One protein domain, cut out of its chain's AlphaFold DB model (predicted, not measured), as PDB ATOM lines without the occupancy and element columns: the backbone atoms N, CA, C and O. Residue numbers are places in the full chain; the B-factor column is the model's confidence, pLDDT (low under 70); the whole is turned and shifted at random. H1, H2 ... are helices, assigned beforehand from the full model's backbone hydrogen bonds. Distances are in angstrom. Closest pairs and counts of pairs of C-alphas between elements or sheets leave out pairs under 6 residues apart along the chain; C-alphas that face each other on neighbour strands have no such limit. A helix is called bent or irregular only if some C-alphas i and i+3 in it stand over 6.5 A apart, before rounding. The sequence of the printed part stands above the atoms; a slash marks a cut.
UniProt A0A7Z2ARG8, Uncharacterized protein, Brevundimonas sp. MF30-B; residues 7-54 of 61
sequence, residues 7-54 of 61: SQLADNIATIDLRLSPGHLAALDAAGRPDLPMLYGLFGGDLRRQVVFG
ATOM      1  N   SER A   7      11.936  49.675  23.280       93.25
ATOM      2  CA  SER A   7      12.925  50.173  22.314       93.25
ATOM      3  C   SER A   7      12.711  49.596  20.911       93.25
ATOM      4  O   SER A   7      12.723  50.339  19.943       93.25
ATOM      5  N   GLN A   8      12.387  48.301  20.804       93.81
ATOM      6  CA  GLN A   8      12.099  47.657  19.517       93.81
ATOM      7  C   GLN A   8      10.853  48.242  18.850       93.81
ATOM      8  O   GLN A   8      10.776  48.290  17.628       93.81
ATOM      9  N   LEU A   9       9.862  48.674  19.638       92.88
ATOM     10  CA  LEU A   9       8.694  49.365  19.101       92.88
ATOM     11  C   LEU A   9       9.091  50.722  18.506       92.88
ATOM     12  O   LEU A   9       8.663  51.035  17.399       92.88
ATOM     13  N   ALA A  10       9.911  51.499  19.215       92.56
ATOM     14  CA  ALA A  10      10.388  52.794  18.735       92.56
ATOM     15  C   ALA A  10      11.228  52.655  17.455       92.56
ATOM     16  O   ALA A  10      10.967  53.356  16.478       92.56
ATOM     17  N   ASP A  11      12.155  51.696  17.429       90.88
ATOM     18  CA  ASP A  11      12.986  51.402  16.258       90.88
ATOM     19  C   ASP A  11      12.121  50.999  15.056       90.88
ATOM     20  O   ASP A  11      12.278  51.518  13.954       90.88
ATOM     21  N   ASN A  12      11.134  50.129  15.282       91.69
ATOM     22  CA  ASN A  12      10.182  49.715  14.257       91.69
ATOM     23  C   ASN A  12       9.374  50.894  13.698       91.69
ATOM     24  O   ASN A  12       9.190  50.991  12.487       91.69
ATOM     25  N   ILE A  13       8.901  51.801  14.555       92.25
ATOM     26  CA  ILE A  13       8.164  52.997  14.121       92.25
ATOM     27  C   ILE A  13       9.067  53.916  13.289       92.25
ATOM     28  O   ILE A  13       8.632  54.420  12.256       92.25
ATOM     29  N   ALA A  14      10.333  54.084  13.679       91.62
ATOM     30  CA  ALA A  14      11.282  54.920  12.944       91.62
ATOM     31  C   ALA A  14      11.537  54.426  11.505       91.62
ATOM     32  O   ALA A  14      11.930  55.211  10.645       91.62
ATOM     33  N   THR A  15      11.278  53.147  11.213       91.44
ATOM     34  CA  THR A  15      11.461  52.590   9.862       91.44
ATOM     35  C   THR A  15      10.332  52.895   8.877       91.44
ATOM     36  O   THR A  15      10.490  52.598   7.696       91.44
ATOM     37  N   ILE A  16       9.224  53.515   9.302       91.62
ATOM     38  CA  ILE A  16       8.078  53.803   8.415       91.62
ATOM     39  C   ILE A  16       8.480  54.684   7.221       91.62
ATOM     40  O   ILE A  16       8.023  54.448   6.105       91.62
ATOM     41  N   ASP A  17       9.374  55.647   7.438       89.75
ATOM     42  CA  ASP A  17       9.847  56.560   6.391       89.75
ATOM     43  C   ASP A  17      11.152  56.100   5.719       89.75
ATOM     44  O   ASP A  17      11.734  56.816   4.896       89.75
ATOM     45  N   LEU A  18      11.633  54.891   6.035       91.81
ATOM     46  CA  LEU A  18      12.850  54.349   5.442       91.81
ATOM     47  C   LEU A  18      12.623  54.034   3.959       91.81
ATOM     48  O   LEU A  18      11.888  53.116   3.597       91.81
ATOM     49  N   ARG A  19      13.333  54.751   3.085       94.19
ATOM     50  CA  ARG A  19      13.404  54.439   1.655       94.19
ATOM     51  C   ARG A  19      14.739  53.799   1.318       94.19
ATOM     52  O   ARG A  19      15.793  54.414   1.474       94.19
ATOM     53  N   LEU A  20      14.691  52.566   0.825       93.88
ATOM     54  CA  LEU A  20      15.870  51.876   0.317       93.88
ATOM     55  C   LEU A  20      16.214  52.385  -1.085       93.88
ATOM     56  O   LEU A  20      15.335  52.590  -1.922       93.88
ATOM     57  N   SER A  21      17.507  52.580  -1.344       96.75
ATOM     58  CA  SER A  21      17.989  52.862  -2.695       96.75
ATOM     59  C   SER A  21      17.776  51.638  -3.598       96.75
ATOM     60  O   SER A  21      17.703  50.511  -3.095       96.75
ATOM     61  N   PRO A  22      17.753  51.809  -4.932       95.69
ATOM     62  CA  PRO A  22      17.639  50.680  -5.854       95.69
ATOM     63  C   PRO A  22      18.711  49.600  -5.631       95.69
ATOM     64  O   PRO A  22      18.416  48.413  -5.714       95.69
ATOM     65  N   GLY A  23      19.940  50.001  -5.282       97.25
ATOM     66  CA  GLY A  23      21.025  49.064  -4.980       97.25
ATOM     67  C   GLY A  23      20.786  48.248  -3.706       97.25
ATOM     68  O   GLY A  23      21.037  47.046  -3.692       97.25
ATOM     69  N   HIS A  24      20.252  48.869  -2.649       95.69
ATOM     70  CA  HIS A  24      19.913  48.156  -1.412       95.69
ATOM     71  C   HIS A  24      18.718  47.217  -1.593       95.69
ATOM     72  O   HIS A  24      18.721  46.127  -1.028       95.69
ATOM     73  N   LEU A  25      17.732  47.603  -2.408       94.56
ATOM     74  CA  LEU A  25      16.622  46.719  -2.772       94.56
ATOM     75  C   LEU A  25      17.117  45.488  -3.535       94.56
ATOM     76  O   LEU A  25      16.778  44.371  -3.161       94.56
ATOM     77  N   ALA A  26      17.985  45.676  -4.531       91.75
ATOM     78  CA  ALA A  26      18.549  44.563  -5.294       91.75
ATOM     79  C   ALA A  26      19.349  43.591  -4.406       91.75
ATOM     80  O   ALA A  26      19.230  42.373  -4.550       91.75
ATOM     81  N   ALA A  27      20.135  44.117  -3.462       94.00
ATOM     82  CA  ALA A  27      20.863  43.295  -2.499       94.00
ATOM     83  C   ALA A  27      19.918  42.517  -1.566       94.00
ATOM     84  O   ALA A  27      20.148  41.337  -1.295       94.00
ATOM     85  N   LEU A  28      18.838  43.159  -1.108       90.69
ATOM     86  CA  LEU A  28      17.826  42.527  -0.267       90.69
ATOM     87  C   LEU A  28      17.079  41.411  -1.013       90.69
ATOM     88  O   LEU A  28      16.906  40.326  -0.463       90.69
ATOM     89  N   ASP A  29      16.699  41.641  -2.271       87.44
ATOM     90  CA  ASP A  29      16.023  40.645  -3.113       87.44
ATOM     91  C   ASP A  29      16.892  39.411  -3.362       87.44
ATOM     92  O   ASP A  29      16.392  38.284  -3.336       87.44
ATOM     93  N   ALA A  30      18.194  39.609  -3.583       87.44
ATOM     94  CA  ALA A  30      19.136  38.508  -3.747       87.44
ATOM     95  C   ALA A  30      19.254  37.672  -2.462       87.44
ATOM     96  O   ALA A  30      19.224  36.444  -2.519       87.44
ATOM     97  N   ALA A  31      19.326  38.324  -1.297       88.12
ATOM     98  CA  ALA A  31      19.403  37.644  -0.004       88.12
ATOM     99  C   ALA A  31      18.085  36.948   0.394       88.12
ATOM    100  O   ALA A  31      18.104  35.920   1.069       88.12
ATOM    101  N   GLY A  32      16.939  37.485  -0.035       80.88
ATOM    102  CA  GLY A  32      15.601  36.962   0.256       80.88
ATOM    103  C   GLY A  32      15.213  35.698  -0.518       80.88
ATOM    104  O   GLY A  32      14.114  35.180  -0.316       80.88
ATOM    105  N   ARG A  33      16.095  35.185  -1.386       75.31
ATOM    106  CA  ARG A  33      15.898  33.955  -2.170       75.31
ATOM    107  C   ARG A  33      16.887  32.855  -1.759       75.31
ATOM    108  O   ARG A  33      17.683  32.425  -2.591       75.31
ATOM    109  N   PRO A  34      16.885  32.402  -0.493       68.62
ATOM    110  CA  PRO A  34      17.708  31.263  -0.116       68.62
ATOM    111  C   PRO A  34      17.225  30.003  -0.845       68.62
ATOM    112  O   PRO A  34      16.018  29.812  -1.023       68.62
ATOM    113  N   ASP A  35      18.157  29.128  -1.229       66.44
ATOM    114  CA  ASP A  35      17.816  27.793  -1.718       66.44
ATOM    115  C   ASP A  35      17.180  27.001  -0.575       66.44
ATOM    116  O   ASP A  35      17.815  26.589   0.399       66.44
ATOM    117  N   LEU A  36      15.866  26.864  -0.672       63.69
ATOM    118  CA  LEU A  36      15.030  26.246   0.334       63.69
ATOM    119  C   LEU A  36      14.998  24.725   0.091       63.69
ATOM    120  O   LEU A  36      14.652  24.303  -1.015       63.69
ATOM    121  N   PRO A  37      15.307  23.872   1.091       62.69
ATOM    122  CA  PRO A  37      15.163  22.425   0.942       62.69
ATOM    123  C   PRO A  37      13.718  22.067   0.561       62.69
ATOM    124  O   PRO A  37      12.779  22.732   0.997       62.69
ATOM    125  N   MET A  38      13.555  21.017  -0.253       56.44
ATOM    126  CA  MET A  38      12.378  20.675  -1.082       56.44
ATOM    127  C   MET A  38      10.983  20.958  -0.478       56.44
ATOM    128  O   MET A  38      10.075  21.363  -1.200       56.44
ATOM    129  N   LEU A  39      10.804  20.798   0.837       58.22
ATOM    130  CA  LEU A  39       9.547  21.080   1.546       58.22
ATOM    131  C   LEU A  39       9.139  22.565   1.520       58.22
ATOM    132  O   LEU A  39       7.953  22.880   1.507       58.22
ATOM    133  N   TYR A  40      10.105  23.479   1.462       54.34
ATOM    134  CA  TYR A  40       9.881  24.921   1.373       54.34
ATOM    135  C   TYR A  40       9.896  25.444  -0.076       54.34
ATOM    136  O   TYR A  40       9.430  26.555  -0.332       54.34
ATOM    137  N   GLY A  41      10.346  24.630  -1.040       56.12
ATOM    138  CA  GLY A  41      10.273  24.926  -2.478       56.12
ATOM    139  C   GLY A  41       8.837  25.089  -2.994       56.12
ATOM    140  O   GLY A  41       8.612  25.800  -3.969       56.12
ATOM    141  N   LEU A  42       7.849  24.537  -2.276       57.03
ATOM    142  CA  LEU A  42       6.412  24.760  -2.498       57.03
ATOM    143  C   LEU A  42       5.981  26.228  -2.341       57.03
ATOM    144  O   LEU A  42       4.929  26.613  -2.849       57.03
ATOM    145  N   PHE A  43       6.774  27.052  -1.650       57.09
ATOM    146  CA  PHE A  43       6.527  28.489  -1.496       57.09
ATOM    147  C   PHE A  43       7.315  29.346  -2.495       57.09
ATOM    148  O   PHE A  43       7.078  30.554  -2.567       57.09
ATOM    149  N   GLY A  44       8.202  28.736  -3.290       59.31
ATOM    150  CA  GLY A  44       8.870  29.380  -4.419       59.31
ATOM    151  C   GLY A  44       7.874  29.713  -5.531       59.31
ATOM    152  O   GLY A  44       6.927  28.963  -5.769       59.31
ATOM    153  N   GLY A  45       8.063  30.853  -6.201       61.97
ATOM    154  CA  GLY A  45       7.052  31.465  -7.072       61.97
ATOM    155  C   GLY A  45       6.434  30.529  -8.116       61.97
ATOM    156  O   GLY A  45       5.221  30.570  -8.316       61.97
ATOM    157  N   ASP A  46       7.231  29.673  -8.755       63.59
ATOM    158  CA  ASP A  46       6.760  28.793  -9.833       63.59
ATOM    159  C   ASP A  46       6.060  27.533  -9.310       63.59
ATOM    160  O   ASP A  46       4.966  27.196  -9.769       63.59
ATOM    161  N   LEU A  47       6.625  26.890  -8.284       62.47
ATOM    162  CA  LEU A  47       6.044  25.692  -7.672       62.47
ATOM    163  C   LEU A  47       4.759  26.021  -6.896       62.47
ATOM    164  O   LEU A  47       3.798  25.256  -6.925       62.47
ATOM    165  N   ARG A  48       4.698  27.198  -6.260       64.38
ATOM    166  CA  ARG A  48       3.519  27.674  -5.524       64.38
ATOM    167  C   ARG A  48       2.314  27.877  -6.437       64.38
ATOM    168  O   ARG A  48       1.209  27.478  -6.076       64.38
ATOM    169  N   ARG A  49       2.512  28.453  -7.630       65.00
ATOM    170  CA  ARG A  49       1.430  28.600  -8.623       65.00
ATOM    171  C   ARG A  49       0.856  27.248  -9.014       65.00
ATOM    172  O   ARG A  49      -0.359  27.103  -9.050       65.00
ATOM    173  N   GLN A  50       1.710  26.259  -9.255       66.06
ATOM    174  CA  GLN A  50       1.277  24.942  -9.719       66.06
ATOM    175  C   GLN A  50       0.650  24.090  -8.608       66.06
ATOM    176  O   GLN A  50      -0.405  23.503  -8.823       66.06
ATOM    177  N   VAL A  51       1.260  24.045  -7.422       67.19
ATOM    178  CA  VAL A  51       0.869  23.103  -6.358       67.19
ATOM    179  C   VAL A  51      -0.138  23.701  -5.376       67.19
ATOM    180  O   VAL A  51      -1.042  23.002  -4.933       67.19
ATOM    181  N   VAL A  52      -0.015  24.989  -5.040       66.75
ATOM    182  CA  VAL A  52      -0.891  25.641  -4.046       66.75
ATOM    183  C   VAL A  52      -2.105  26.285  -4.711       66.75
ATOM    184  O   VAL A  52      -3.214  26.174  -4.199       66.75
ATOM    185  N   PHE A  53      -1.913  26.935  -5.862       70.81
ATOM    186  CA  PHE A  53      -2.994  27.607  -6.593       70.81
ATOM    187  C   PHE A  53      -3.541  26.790  -7.774       70.81
ATOM    188  O   PHE A  53      -4.343  27.304  -8.549       70.81
ATOM    189  N   GLY A  54      -3.116  25.531  -7.935       70.19
ATOM    190  CA  GLY A  54      -3.613  24.640  -8.991       70.19
ATOM    191  C   GLY A  54      -3.386  25.163 -10.417       70.19
ATOM    192  O   GLY A  54      -4.166  24.863 -11.313       70.19
TER     193      GLY A  54
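This is residues 7 to 54 of the 61 residues of an uncharacterized protein of Brevundimonas sp. MF30-B (UniProt A0A7Z2ARG8). Four helices are strung out in an open V: H1 is a free arm, the chain turns near residue 21 into H2, and beyond lies a small loose head of H3 and H4. The printed part has 48 residues, four named helices, H1 to H4 in order, and no named strand: all helix. It is extended, with a radius of gyration of the C-alphas of 15.9 A, spanning 40 by 25 by 20 A.

Begin at H1, residues 7 to 17, which stands free and is apart from H2, residues 22 to 31. H2 is apart from H3, residues 38 to 41, and from H4, residues 45 to 51. H3 and H4 are close but not clearly touching; their closest C-alphas, Gly 41 and Leu 47, are 6.7 A apart. Each O i to N i+4 pair is within hydrogen-bond range in H2, 5 of 7 in H1 and 2 of 3 in H4; H3 is too short for one.

Find C-alpha 7 at (12.925, 50.173, 22.314); H1 runs 17.4 A, only just irregular, with C-alphas 14 and 17 6.9 A apart. H2 runs 14.4 A, H3 4.9 A, and H4 10.4 A to C-alpha 51 at (0.869, 23.103, -6.358).

The C-alphas farthest apart, Ser 7 and Gly 54, are 43.7 A apart. The printed part has no cut and no long link. Residues 34 to 52 have pLDDT under 70.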